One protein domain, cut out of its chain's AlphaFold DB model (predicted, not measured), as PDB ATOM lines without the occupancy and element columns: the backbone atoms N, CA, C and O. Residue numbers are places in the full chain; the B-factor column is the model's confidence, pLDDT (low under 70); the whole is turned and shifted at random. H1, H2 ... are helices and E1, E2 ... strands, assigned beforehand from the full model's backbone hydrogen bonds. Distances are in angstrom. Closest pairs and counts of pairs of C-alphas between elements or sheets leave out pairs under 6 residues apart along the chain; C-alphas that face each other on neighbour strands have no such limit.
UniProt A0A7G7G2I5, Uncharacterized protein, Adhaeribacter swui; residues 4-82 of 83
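Overview. This is residues 4 to 82 of the 83 residues of an uncharacterized protein of Adhaeribacter swui (UniProt A0A7G7G2I5). A twisted wall of five antiparallel strands has one helix, H1, packed over one of its faces and running along the strands, while the other face is bare. The long axis follows the strands, from the link around Glu 29 at one end to the turn around Glu 44 at the other. The printed part has 79 residues, with the named elements in the order E1, E2, E3, E4, E5, H1; the sheet has the same strand order, E1 - E2 - E3 - E4 - E5. The class is mixed, helices and strands. The whole is compact, with a radius of gyration of the C-alphas of 12.7 A, and its outline is elongated, spanning 43 by 28 by 19 A.

Along the chain. E1 is residues 4 to 10, 19.6 A from first to last C-alpha, and begins at C-alpha 4 at (32.049, -31.424, -46.475). E2 is residues 18 to 23, 16.8 A. E3, residues 33 to 42, is 26.2 A and bends by 51 degrees at residue 36. E4 is residues 45 to 53, 23.4 A. E5, residues 56 to 65, is 24.5 A and bends by 55 degrees at residue 59. H1, residues 68 to 80, is 18.3 A and ends at C-alpha 80 at (25.720, -41.036, -40.488).

Arrangement. The five strands form a meander, each the antiparallel neighbour of the one before, and each successive pair is a hairpin. E1 and E2 stand at 156 degrees, with N 7 and O 21 within hydrogen-bond range at 2.9 A. E2 and E3 stand at 167 degrees, with N 20 and O 37 at 2.8 A. E3 and E4 stand at 163 degrees, with N 40 and O 47 at 2.9 A. E4 and E5 stand at 165 degrees, with N 50 and O 61 at 2.8 A. E1 and E5 are the edge strands and are apart. H1 is on the sheet at a height of 8.2 A, giving two layers, a sheet with a helix on one face. It lies over E4 and only just over E3, where 3 of its C-alphas fall, and runs along the strands, at 15 degrees to E4 on the local plane. The closest C-alphas of E4 and H1 are those of Trp 48 and Ala 71, 5.7 A apart. E2 and H1 are near each other, with 5 pairs of C-alphas within 10 A. In H1 every O i to N i+4 pair is within hydrogen-bond range.

Size, cuts and confidence. The two C-alphas farthest apart are those of Glu 29 and Glu 44, 43.3 A. The printed part has no cut and no long link. The mean pLDDT of the printed part is 83.9; residue 4, residues 24 to 32, residues 57 to 58 and residues 81 to 82 are under 70.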
ATOM      1  N   ILE A   4      32.715 -32.079 -45.345       61.97
ATOM      2  CA  ILE A   4      32.049 -31.424 -46.475       61.97
ATOM      3  C   ILE A   4      32.693 -32.020 -47.734       61.97
ATOM      4  O   ILE A   4      33.913 -32.013 -47.838       61.97
ATOM      5  N   ASN A   5      31.905 -32.566 -48.664       70.44
ATOM      6  CA  ASN A   5      32.359 -33.190 -49.926       70.44
ATOM      7  C   ASN A   5      33.052 -34.559 -49.781       70.44
ATOM      8  O   ASN A   5      34.256 -34.693 -49.975       70.44
ATOM      9  N   LYS A   6      32.268 -35.598 -49.473       81.00
ATOM     10  CA  LYS A   6      32.741 -36.990 -49.498       81.00
ATOM     11  C   LYS A   6      32.561 -37.600 -50.884       81.00
ATOM     12  O   LYS A   6      31.488 -37.444 -51.469       81.00
ATOM     13  N   HIS A   7      33.541 -38.351 -51.366       88.94
ATOM     14  CA  HIS A   7      33.418 -39.133 -52.594       88.94
ATOM     15  C   HIS A   7      34.178 -40.456 -52.483       88.94
ATOM     16  O   HIS A   7      35.077 -40.611 -51.660       88.94
ATOM     17  N   TRP A   8      33.758 -41.425 -53.291       91.12
ATOM     18  CA  TRP A   8      34.414 -42.723 -53.382       91.12
ATOM     19  C   TRP A   8      35.375 -42.730 -54.561       91.12
ATOM     20  O   TRP A   8      35.011 -42.276 -55.645       91.12
ATOM     21  N   GLU A   9      36.552 -43.298 -54.352       94.19
ATOM     22  CA  GLU A   9      37.548 -43.532 -55.388       94.19
ATOM     23  C   GLU A   9      38.167 -44.925 -55.216       94.19
ATOM     24  O   GLU A   9      38.320 -45.421 -54.098       94.19
ATOM     25  N   ALA A  10      38.503 -45.582 -56.326       93.38
ATOM     26  CA  ALA A  10      39.210 -46.858 -56.292       93.38
ATOM     27  C   ALA A  10      40.671 -46.649 -55.873       93.38
ATOM     28  O   ALA A  10      41.304 -45.688 -56.306       93.38
ATOM     29  N   ASP A  11      41.237 -47.560 -55.082       89.75
ATOM     30  CA  ASP A  11      42.661 -47.475 -54.760       89.75
ATOM     31  C   ASP A  11      43.506 -47.737 -56.024       89.75
ATOM     32  O   ASP A  11      43.345 -48.784 -56.663       89.75
ATOM     33  N   PRO A  12      44.428 -46.832 -56.405       88.19
ATOM     34  CA  PRO A  12      45.218 -46.985 -57.625       88.19
ATOM     35  C   PRO A  12      46.160 -48.197 -57.579       88.19
ATOM     36  O   PRO A  12      46.519 -48.736 -58.626       88.19
ATOM     37  N   ASN A  13      46.548 -48.648 -56.383       89.81
ATOM     38  CA  ASN A  13      47.398 -49.821 -56.181       89.81
ATOM     39  C   ASN A  13      46.583 -51.097 -55.911       89.81
ATOM     40  O   ASN A  13      47.112 -52.203 -56.039       89.81
ATOM     41  N   ALA A  14      45.303 -50.962 -55.555       89.12
ATOM     42  CA  ALA A  14      44.382 -52.066 -55.313       89.12
ATOM     43  C   ALA A  14      42.983 -51.750 -55.883       89.12
ATOM     44  O   ALA A  14      42.089 -51.380 -55.130       89.12
ATOM     45  N   PRO A  15      42.729 -51.967 -57.188       88.94
ATOM     46  CA  PRO A  15      41.489 -51.529 -57.852       88.94
ATOM     47  C   PRO A  15      40.185 -52.090 -57.257       88.94
ATOM     48  O   PRO A  15      39.105 -51.536 -57.446       88.94
ATOM     49  N   TRP A  16      40.284 -53.213 -56.549       90.62
ATOM     50  CA  TRP A  16      39.196 -53.887 -55.832       90.62
ATOM     51  C   TRP A  16      38.857 -53.232 -54.486       90.62
ATOM     52  O   TRP A  16      37.847 -53.574 -53.875       90.62
ATOM     53  N   GLN A  17      39.707 -52.332 -54.001       94.44
ATOM     54  CA  GLN A  17      39.468 -51.530 -52.816       94.44
ATOM     55  C   GLN A  17      38.817 -50.212 -53.224       94.44
ATOM     56  O   GLN A  17      39.232 -49.560 -54.182       94.44
ATOM     57  N   GLN A  18      37.801 -49.816 -52.469       96.12
ATOM     58  CA  GLN A  18      37.156 -48.518 -52.597       96.12
ATOM     59  C   GLN A  18      37.456 -47.701 -51.347       96.12
ATOM     60  O   GLN A  18      37.263 -48.170 -50.223       96.12
ATOM     61  N   ASN A  19      37.921 -46.479 -51.558       93.81
ATOM     62  CA  ASN A  19      38.312 -45.520 -50.542       93.81
ATOM     63  C   ASN A  19      37.302 -44.376 -50.529       93.81
ATOM     64  O   ASN A  19      36.963 -43.813 -51.566       93.81
ATOM     65  N   LEU A  20      36.804 -44.036 -49.348       91.62
ATOM     66  CA  LEU A  20      35.992 -42.853 -49.128       91.62
ATOM     67  C   LEU A  20      36.912 -41.726 -48.696       91.62
ATOM     68  O   LEU A  20      37.432 -41.745 -47.578       91.62
ATOM     69  N   PHE A  21      37.052 -40.731 -49.555       89.19
ATOM     70  CA  PHE A  21      37.745 -39.497 -49.242       89.19
ATOM     71  C   PHE A  21      36.748 -38.421 -48.846       89.19
ATOM     72  O   PHE A  21      35.579 -38.437 -49.243       89.19
ATOM     73  N   GLY A  22      37.205 -37.467 -48.049       84.88
ATOM     74  CA  GLY A  22      36.476 -36.229 -47.849       84.88
ATOM     75  C   GLY A  22      37.346 -35.148 -47.241       84.88
ATOM     76  O   GLY A  22      38.364 -35.420 -46.605       84.88
ATOM     77  N   SER A  23      36.918 -33.909 -47.441       74.50
ATOM     78  CA  SER A  23      37.564 -32.739 -46.860       74.50
ATOM     79  C   SER A  23      37.149 -32.588 -45.397       74.50
ATOM     80  O   SER A  23      35.963 -32.435 -45.075       74.50
ATOM     81  N   VAL A  24      38.135 -32.633 -44.504       64.75
ATOM     82  CA  VAL A  24      37.959 -32.280 -43.097       64.75
ATOM     83  C   VAL A  24      38.274 -30.796 -42.974       64.75
ATOM     84  O   VAL A  24      39.385 -30.367 -43.267       64.75
ATOM     85  N   ASP A  25      37.291 -29.999 -42.561       60.66
ATOM     86  CA  ASP A  25      37.505 -28.588 -42.238       60.66
ATOM     87  C   ASP A  25      38.202 -28.509 -40.870       60.66
ATOM     88  O   ASP A  25      37.591 -28.314 -39.815       60.66
ATOM     89  N   ILE A  26      39.500 -28.805 -40.871       57.34
ATOM     90  CA  ILE A  26      40.378 -28.465 -39.759       57.34
ATOM     91  C   ILE A  26      40.524 -26.947 -39.848       57.34
ATOM     92  O   ILE A  26      40.786 -26.429 -40.926       57.34
ATOM     93  N   ARG A  27      40.339 -26.218 -38.740       56.59
ATOM     94  CA  ARG A  27      40.303 -24.735 -38.657       56.59
ATOM     95  C   ARG A  27      41.586 -24.002 -39.126       56.59
ATOM     96  O   ARG A  27      41.794 -22.842 -38.784       56.59
ATOM     97  N   THR A  28      42.449 -24.669 -39.876       51.69
ATOM     98  CA  THR A  28      43.733 -24.242 -40.420       51.69
ATOM     99  C   THR A  28      43.709 -24.383 -41.948       51.69
ATOM    100  O   THR A  28      44.166 -25.376 -42.490       51.69
ATOM    101  N   GLU A  29      43.114 -23.388 -42.609       50.59
ATOM    102  CA  GLU A  29      43.328 -22.861 -43.977       50.59
ATOM    103  C   GLU A  29      43.532 -23.755 -45.224       50.59
ATOM    104  O   GLU A  29      43.535 -23.205 -46.322       50.59
ATOM    105  N   GLN A  30      43.567 -25.083 -45.157       51.56
ATOM    106  CA  GLN A  30      43.464 -25.952 -46.334       51.56
ATOM    107  C   GLN A  30      42.719 -27.224 -45.939       51.56
ATOM    108  O   GLN A  30      43.190 -28.004 -45.118       51.56
ATOM    109  N   ALA A  31      41.527 -27.418 -46.505       57.56
ATOM    110  CA  ALA A  31      40.801 -28.669 -46.357       57.56
ATOM    111  C   ALA A  31      41.562 -29.751 -47.136       57.56
ATOM    112  O   ALA A  31      41.350 -29.927 -48.334       57.56
ATOM    113  N   GLU A  32      42.504 -30.414 -46.469       68.31
ATOM    114  CA  GLU A  32      43.221 -31.546 -47.038       68.31
ATOM    115  C   GLU A  32      42.245 -32.707 -47.224       68.31
ATOM    116  O   GLU A  32      41.506 -33.107 -46.313       68.31
ATOM    117  N   GLU A  33      42.215 -33.233 -48.443       79.06
ATOM    118  CA  GLU A  33      41.491 -34.453 -48.744       79.06
ATOM    119  C   GLU A  33      42.069 -35.589 -47.902       79.06
ATOM    120  O   GLU A  33      43.254 -35.906 -47.971       79.06
ATOM    121  N   THR A  34      41.224 -36.173 -47.061       84.81
ATOM    122  CA  THR A  34      41.640 -37.181 -46.093       84.81
ATOM    123  C   THR A  34      40.897 -38.479 -46.358       84.81
ATOM    124  O   THR A  34      39.697 -38.479 -46.645       84.81
ATOM    125  N   LEU A  35      41.606 -39.604 -46.235       87.69
ATOM    126  CA  LEU A  35      40.997 -40.928 -46.263       87.69
ATOM    127  C   LEU A  35      40.135 -41.121 -45.011       87.69
ATOM    128  O   LEU A  35      40.638 -41.174 -43.893       87.69
ATOM    129  N   ILE A  36      38.826 -41.245 -45.203       88.75
ATOM    130  CA  ILE A  36      37.851 -41.407 -44.120       88.75
ATOM    131  C   ILE A  36      37.619 -42.887 -43.836       88.75
ATOM    132  O   ILE A  36      37.593 -43.300 -42.677       88.75
ATOM    133  N   ALA A  37      37.435 -43.689 -44.883       92.25
ATOM    134  CA  ALA A  37      37.130 -45.109 -44.767       92.25
ATOM    135  C   ALA A  37      37.560 -45.871 -46.021       92.25
ATOM    136  O   ALA A  37      37.778 -45.276 -47.072       92.25
ATOM    137  N   SER A  38      37.643 -47.190 -45.928       95.19
ATOM    138  CA  SER A  38      37.904 -48.068 -47.063       95.19
ATOM    139  C   SER A  38      37.179 -49.397 -46.899       95.19
ATOM    140  O   SER A  38      36.901 -49.835 -45.780       95.19
ATOM    141  N   TYR A  39      36.866 -50.046 -48.017       96.62
ATOM    142  CA  TYR A  39      36.430 -51.438 -48.035       96.62
ATOM    143  C   TYR A  39      37.094 -52.205 -49.176       96.62
ATOM    144  O   TYR A  39      37.392 -51.637 -50.225       96.62
ATOM    145  N   TRP A  40      37.340 -53.496 -48.967       96.88
ATOM    146  CA  TRP A  40      38.017 -54.361 -49.934       96.88
ATOM    147  C   TRP A  40      37.603 -55.830 -49.766       96.88
ATOM    148  O   TRP A  40      37.233 -56.249 -48.663       96.88
ATOM    149  N   PRO A  41      37.684 -56.644 -50.831       96.69
ATOM    150  CA  PRO A  41      37.446 -58.075 -50.727       96.69
ATOM    151  C   PRO A  41      38.606 -58.765 -49.998       96.69
ATOM    152  O   PRO A  41      39.783 -58.486 -50.234       96.69
ATOM    153  N   TRP A  42      38.278 -59.719 -49.133       94.56
ATOM    154  CA  TRP A  42      39.236 -60.584 -48.454       94.56
ATOM    155  C   TRP A  42      38.686 -62.007 -48.356       94.56
ATOM    156  O   TRP A  42      37.745 -62.278 -47.604       94.56
ATOM    157  N   LYS A  43      39.303 -62.938 -49.092       92.00
ATOM    158  CA  LYS A  43      38.805 -64.316 -49.251       92.00
ATOM    159  C   LYS A  43      37.339 -64.313 -49.728       92.00
ATOM    160  O   LYS A  43      37.047 -63.711 -50.751       92.00
ATOM    161  N   GLU A  44      36.439 -64.962 -48.992       93.50
ATOM    162  CA  GLU A  44      34.999 -65.066 -49.279       93.50
ATOM    163  C   GLU A  44      34.180 -63.987 -48.546       93.50
ATOM    164  O   GLU A  44      32.999 -64.164 -48.263       93.50
ATOM    165  N   SER A  45      34.824 -62.884 -48.164       95.75
ATOM    166  CA  SER A  45      34.217 -61.815 -47.375       95.75
ATOM    167  C   SER A  45      34.670 -60.442 -47.852       95.75
ATOM    168  O   SER A  45      35.584 -60.319 -48.667       95.75
ATOM    169  N   TRP A  46      34.046 -59.408 -47.307       97.06
ATOM    170  CA  TRP A  46      34.403 -58.015 -47.515       97.06
ATOM    171  C   TRP A  46      34.813 -57.396 -46.189       97.06
ATOM    172  O   TRP A  46      34.093 -57.496 -45.194       97.06
ATOM    173  N   GLN A  47      35.983 -56.774 -46.165       97.00
ATOM    174  CA  GLN A  47      36.445 -56.010 -45.017       97.00
ATOM    175  C   GLN A  47      36.169 -54.537 -45.221       97.00
ATOM    176  O   GLN A  47      36.147 -54.043 -46.346       97.00
ATOM    177  N   TRP A  48      35.980 -53.844 -44.109       95.75
ATOM    178  CA  TRP A  48      35.857 -52.401 -44.084       95.75
ATOM    179  C   TRP A  48      36.611 -51.830 -42.892       95.75
ATOM    180  O   TRP A  48      36.757 -52.480 -41.851       95.75
ATOM    181  N   ARG A  49      37.084 -50.597 -43.048       94.19
ATOM    182  CA  ARG A  49      37.764 -49.833 -42.007       94.19
ATOM    183  C   ARG A  49      37.394 -48.360 -42.106       94.19
ATOM    184  O   ARG A  49      37.249 -47.824 -43.199       94.19
ATOM    185  N   ILE A  50      37.270 -47.712 -40.960       90.88
ATOM    186  CA  ILE A  50      37.122 -46.269 -40.796       90.88
ATOM    187  C   ILE A  50      38.410 -45.774 -40.143       90.88
ATOM    188  O   ILE A  50      38.878 -46.383 -39.187       90.88
ATOM    189  N   TYR A  51      38.990 -44.710 -40.686       87.19
ATOM    190  CA  TYR A  51      40.222 -44.083 -40.195       87.19
ATOM    191  C   TYR A  51      39.945 -42.758 -39.486       87.19
ATOM    192  O   TYR A  51      40.704 -42.346 -38.610       87.19
ATOM    193  N   VAL A  52      38.865 -42.081 -39.884       81.19
ATOM    194  CA  VAL A  52      38.440 -40.804 -39.315       81.19
ATOM    195  C   VAL A  52      36.945 -40.867 -39.035       81.19
ATOM    196  O   VAL A  52      36.132 -41.015 -39.948       81.19
ATOM    197  N   PHE A  53      36.572 -40.710 -37.768       74.56
ATOM    198  CA  PHE A  53      35.180 -40.660 -37.323       74.56
ATOM    199  C   PHE A  53      34.896 -39.272 -36.747       74.56
ATOM    200  O   PHE A  53      35.575 -38.837 -35.827       74.56
ATOM    201  N   ASN A  54      33.918 -38.539 -37.286       72.19
ATOM    202  CA  ASN A  54      33.558 -37.181 -36.826       72.19
ATOM    203  C   ASN A  54      34.707 -36.182 -36.727       72.19
ATOM    204  O   ASN A  54      34.772 -35.401 -35.777       72.19
ATOM    205  N   ASN A  55      35.611 -36.188 -37.704       70.00
ATOM    206  CA  ASN A  55      36.811 -35.348 -37.686       70.00
ATOM    207  C   ASN A  55      37.734 -35.636 -36.488       70.00
ATOM    208  O   ASN A  55      38.549 -34.791 -36.129       70.00
ATOM    209  N   VAL A  56      37.602 -36.810 -35.864       74.50
ATOM    210  CA  VAL A  56      38.562 -37.333 -34.897       74.50
ATOM    211  C   VAL A  56      39.524 -38.229 -35.676       74.50
ATOM    212  O   VAL A  56      39.138 -39.345 -36.052       74.50
ATOM    213  N   PRO A  57      40.736 -37.738 -35.998       67.69
ATOM    214  CA  PRO A  57      41.774 -38.595 -36.547       67.69
ATOM    215  C   PRO A  57      42.125 -39.691 -35.530       67.69
ATOM    216  O   PRO A  57      41.930 -39.519 -34.327       67.69
ATOM    217  N   ASP A  58      42.611 -40.826 -36.027       69.44
ATOM    218  CA  ASP A  58      43.061 -41.989 -35.245       69.44
ATOM    219  C   ASP A  58      41.964 -42.874 -34.625       69.44
ATOM    220  O   ASP A  58      42.278 -43.858 -33.948       69.44
ATOM    221  N   MET A  59      40.680 -42.614 -34.898       70.00
ATOM    222  CA  MET A  59      39.617 -43.559 -34.546       70.00
ATOM    223  C   MET A  59      39.531 -44.675 -35.591       70.00
ATOM    224  O   MET A  59      39.132 -44.441 -36.730       70.00
ATOM    225  N   GLN A  60      39.890 -45.896 -35.187       76.38
ATOM    226  CA  GLN A  60      39.865 -47.077 -36.050       76.38
ATOM    227  C   GLN A  60      38.703 -48.005 -35.696       76.38
ATOM    228  O   GLN A  60      38.811 -48.826 -34.790       76.38
ATOM    229  N   GLU A  61      37.616 -47.906 -36.456       87.62
ATOM    230  CA  GLU A  61      36.559 -48.923 -36.475       87.62
ATOM    231  C   GLU A  61      36.781 -49.842 -37.673       87.62
ATOM    232  O   GLU A  61      37.155 -49.391 -38.756       87.62
ATOM    233  N   SER A  62      36.574 -51.143 -37.507       93.12
ATOM    234  CA  SER A  62      36.707 -52.086 -38.618       93.12
ATOM    235  C   SER A  62      35.830 -53.307 -38.428       93.12
ATOM    236  O   SER A  62      35.440 -53.649 -37.311       93.12
ATOM    237  N   GLY A  63      35.542 -53.988 -39.528       94.81
ATOM    238  CA  GLY A  63      34.740 -55.193 -39.490       94.81
ATOM    239  C   GLY A  63      34.848 -56.016 -40.757       94.81
ATOM    240  O   GLY A  63      35.637 -55.751 -41.666       94.81
ATOM    241  N   THR A  64      34.059 -57.081 -40.787       96.75
ATOM    242  CA  THR A  64      33.964 -57.998 -41.918       96.75
ATOM    243  C   THR A  64      32.503 -58.357 -42.136       96.75
ATOM    244  O   THR A  64      31.751 -58.543 -41.181       96.75
ATOM    245  N   CYS A  65      32.095 -58.444 -43.392       95.19
ATOM    246  CA  CYS A  65      30.743 -58.785 -43.811       95.19
ATOM    247  C   CYS A  65      30.777 -59.708 -45.035       95.19
ATOM    248  O   CYS A  65      31.823 -59.939 -45.639       95.19
ATOM    249  N   ALA A  66      29.623 -60.281 -45.377       95.19
ATOM    250  CA  ALA A  66      29.529 -61.259 -46.457       95.19
ATOM    251  C   ALA A  66      29.549 -60.626 -47.861       95.19
ATOM    252  O   ALA A  66      29.970 -61.279 -48.810       95.19
ATOM    253  N   THR A  67      29.097 -59.375 -48.008       96.19
ATOM    254  CA  THR A  67      28.929 -58.726 -49.320       96.19
ATOM    255  C   THR A  67      29.501 -57.314 -49.349       96.19
ATOM    256  O   THR A  67      29.632 -56.660 -48.310       96.19
ATOM    257  N   GLU A  68      29.801 -56.832 -50.556       95.31
ATOM    258  CA  GLU A  68      30.277 -55.469 -50.793       95.31
ATOM    259  C   GLU A  68      29.268 -54.436 -50.285       95.31
ATOM    260  O   GLU A  68      29.618 -53.489 -49.578       95.31
ATOM    261  N   GLU A  69      27.986 -54.647 -50.591       95.62
ATOM    262  CA  GLU A  69      26.910 -53.735 -50.219       95.62
ATOM    263  C   GLU A  69      26.812 -53.598 -48.702       95.62
ATOM    264  O   GLU A  69      26.625 -52.490 -48.200       95.62
ATOM    265  N   ALA A  70      26.994 -54.695 -47.961       95.56
ATOM    266  CA  ALA A  70      26.996 -54.672 -46.506       95.56
ATOM    267  C   ALA A  70      28.199 -53.893 -45.949       95.56
ATOM    268  O   ALA A  70      28.052 -53.166 -44.969       95.56
ATOM    269  N   ALA A  71      29.379 -54.003 -46.574       94.94
ATOM    270  CA  ALA A  71      30.570 -53.244 -46.175       94.94
ATOM    271  C   ALA A  71      30.330 -51.742 -46.351       94.94
ATOM    272  O   ALA A  71      30.551 -50.939 -45.441       94.94
ATOM    273  N   ARG A  72      29.791 -51.375 -47.517       93.44
ATOM    274  CA  ARG A  72      29.460 -49.994 -47.858       93.44
ATOM    275  C   ARG A  72      28.376 -49.420 -46.946       93.44
ATOM    276  O   ARG A  72      28.516 -48.289 -46.484       93.44
ATOM    277  N   GLN A  73      27.325 -50.189 -46.656       92.88
ATOM    278  CA  GLN A  73      26.259 -49.786 -45.736       92.88
ATOM    279  C   GLN A  73      26.769 -49.607 -44.305       92.88
ATOM    280  O   GLN A  73      26.375 -48.644 -43.654       92.88
ATOM    281  N   ALA A  74      27.665 -50.476 -43.827       92.50
ATOM    282  CA  ALA A  74      28.275 -50.325 -42.508       92.50
ATOM    283  C   ALA A  74      29.038 -48.996 -42.409       92.50
ATOM    284  O   ALA A  74      28.766 -48.200 -41.512       92.50
ATOM    285  N   ILE A  75      29.914 -48.700 -43.376       91.44
ATOM    286  CA  ILE A  75      30.646 -47.424 -43.427       91.44
ATOM    287  C   ILE A  75      29.676 -46.234 -43.446       91.44
ATOM    288  O   ILE A  75      29.842 -45.290 -42.675       91.44
ATOM    289  N   GLN A  76      28.644 -46.276 -44.295       88.06
ATOM    290  CA  GLN A  76      27.633 -45.216 -44.365       88.06
ATOM    291  C   GLN A  76      26.900 -45.028 -43.036       88.06
ATOM    292  O   GLN A  76      26.733 -43.889 -42.602       88.06
ATOM    293  N   TYR A  77      26.505 -46.123 -42.382       88.00
ATOM    294  CA  TYR A  77      25.836 -46.102 -41.087       88.00
ATOM    295  C   TYR A  77      26.689 -45.375 -40.049       88.00
ATOM    296  O   TYR A  77      26.240 -44.357 -39.526       88.00
ATOM    297  N   TYR A  78      27.936 -45.806 -39.832       83.69
ATOM    298  CA  TYR A  78      28.836 -45.157 -38.872       83.69
ATOM    299  C   TYR A  78      29.025 -43.675 -39.184       83.69
ATOM    300  O   TYR A  78      28.863 -42.830 -38.312       83.69
ATOM    301  N   ILE A  79      29.280 -43.337 -40.443       79.38
ATOM    302  CA  ILE A  79      29.474 -41.947 -40.862       79.38
ATOM    303  C   ILE A  79      28.205 -41.088 -40.681       79.38
ATOM    304  O   ILE A  79      28.310 -39.864 -40.587       79.38
ATOM    305  N   SER A  80      27.020 -41.704 -40.653       77.94
ATOM    306  CA  SER A  80      25.720 -41.036 -40.488       77.94
ATOM    307  C   SER A  80      25.220 -40.947 -39.043       77.94
ATOM    308  O   SER A  80      24.301 -40.177 -38.782       77.94
ATOM    309  N   LEU A  81      25.816 -41.684 -38.095       69.44
ATOM    310  CA  LEU A  81      25.397 -41.733 -36.682       69.44
ATOM    311  C   LEU A  81      25.544 -40.402 -35.920       69.44
ATOM    312  O   LEU A  81      25.294 -40.341 -34.719       69.44
ATOM    313  N   THR A  82      25.950 -39.340 -36.600       54.53
ATOM    314  CA  THR A  82      26.334 -38.045 -36.028       54.53
ATOM    315  C   THR A  82      25.531 -36.876 -36.562       54.53
ATOM    316  O   THR A  82      26.043 -35.759 -36.664       54.53
TER     317      THR A  82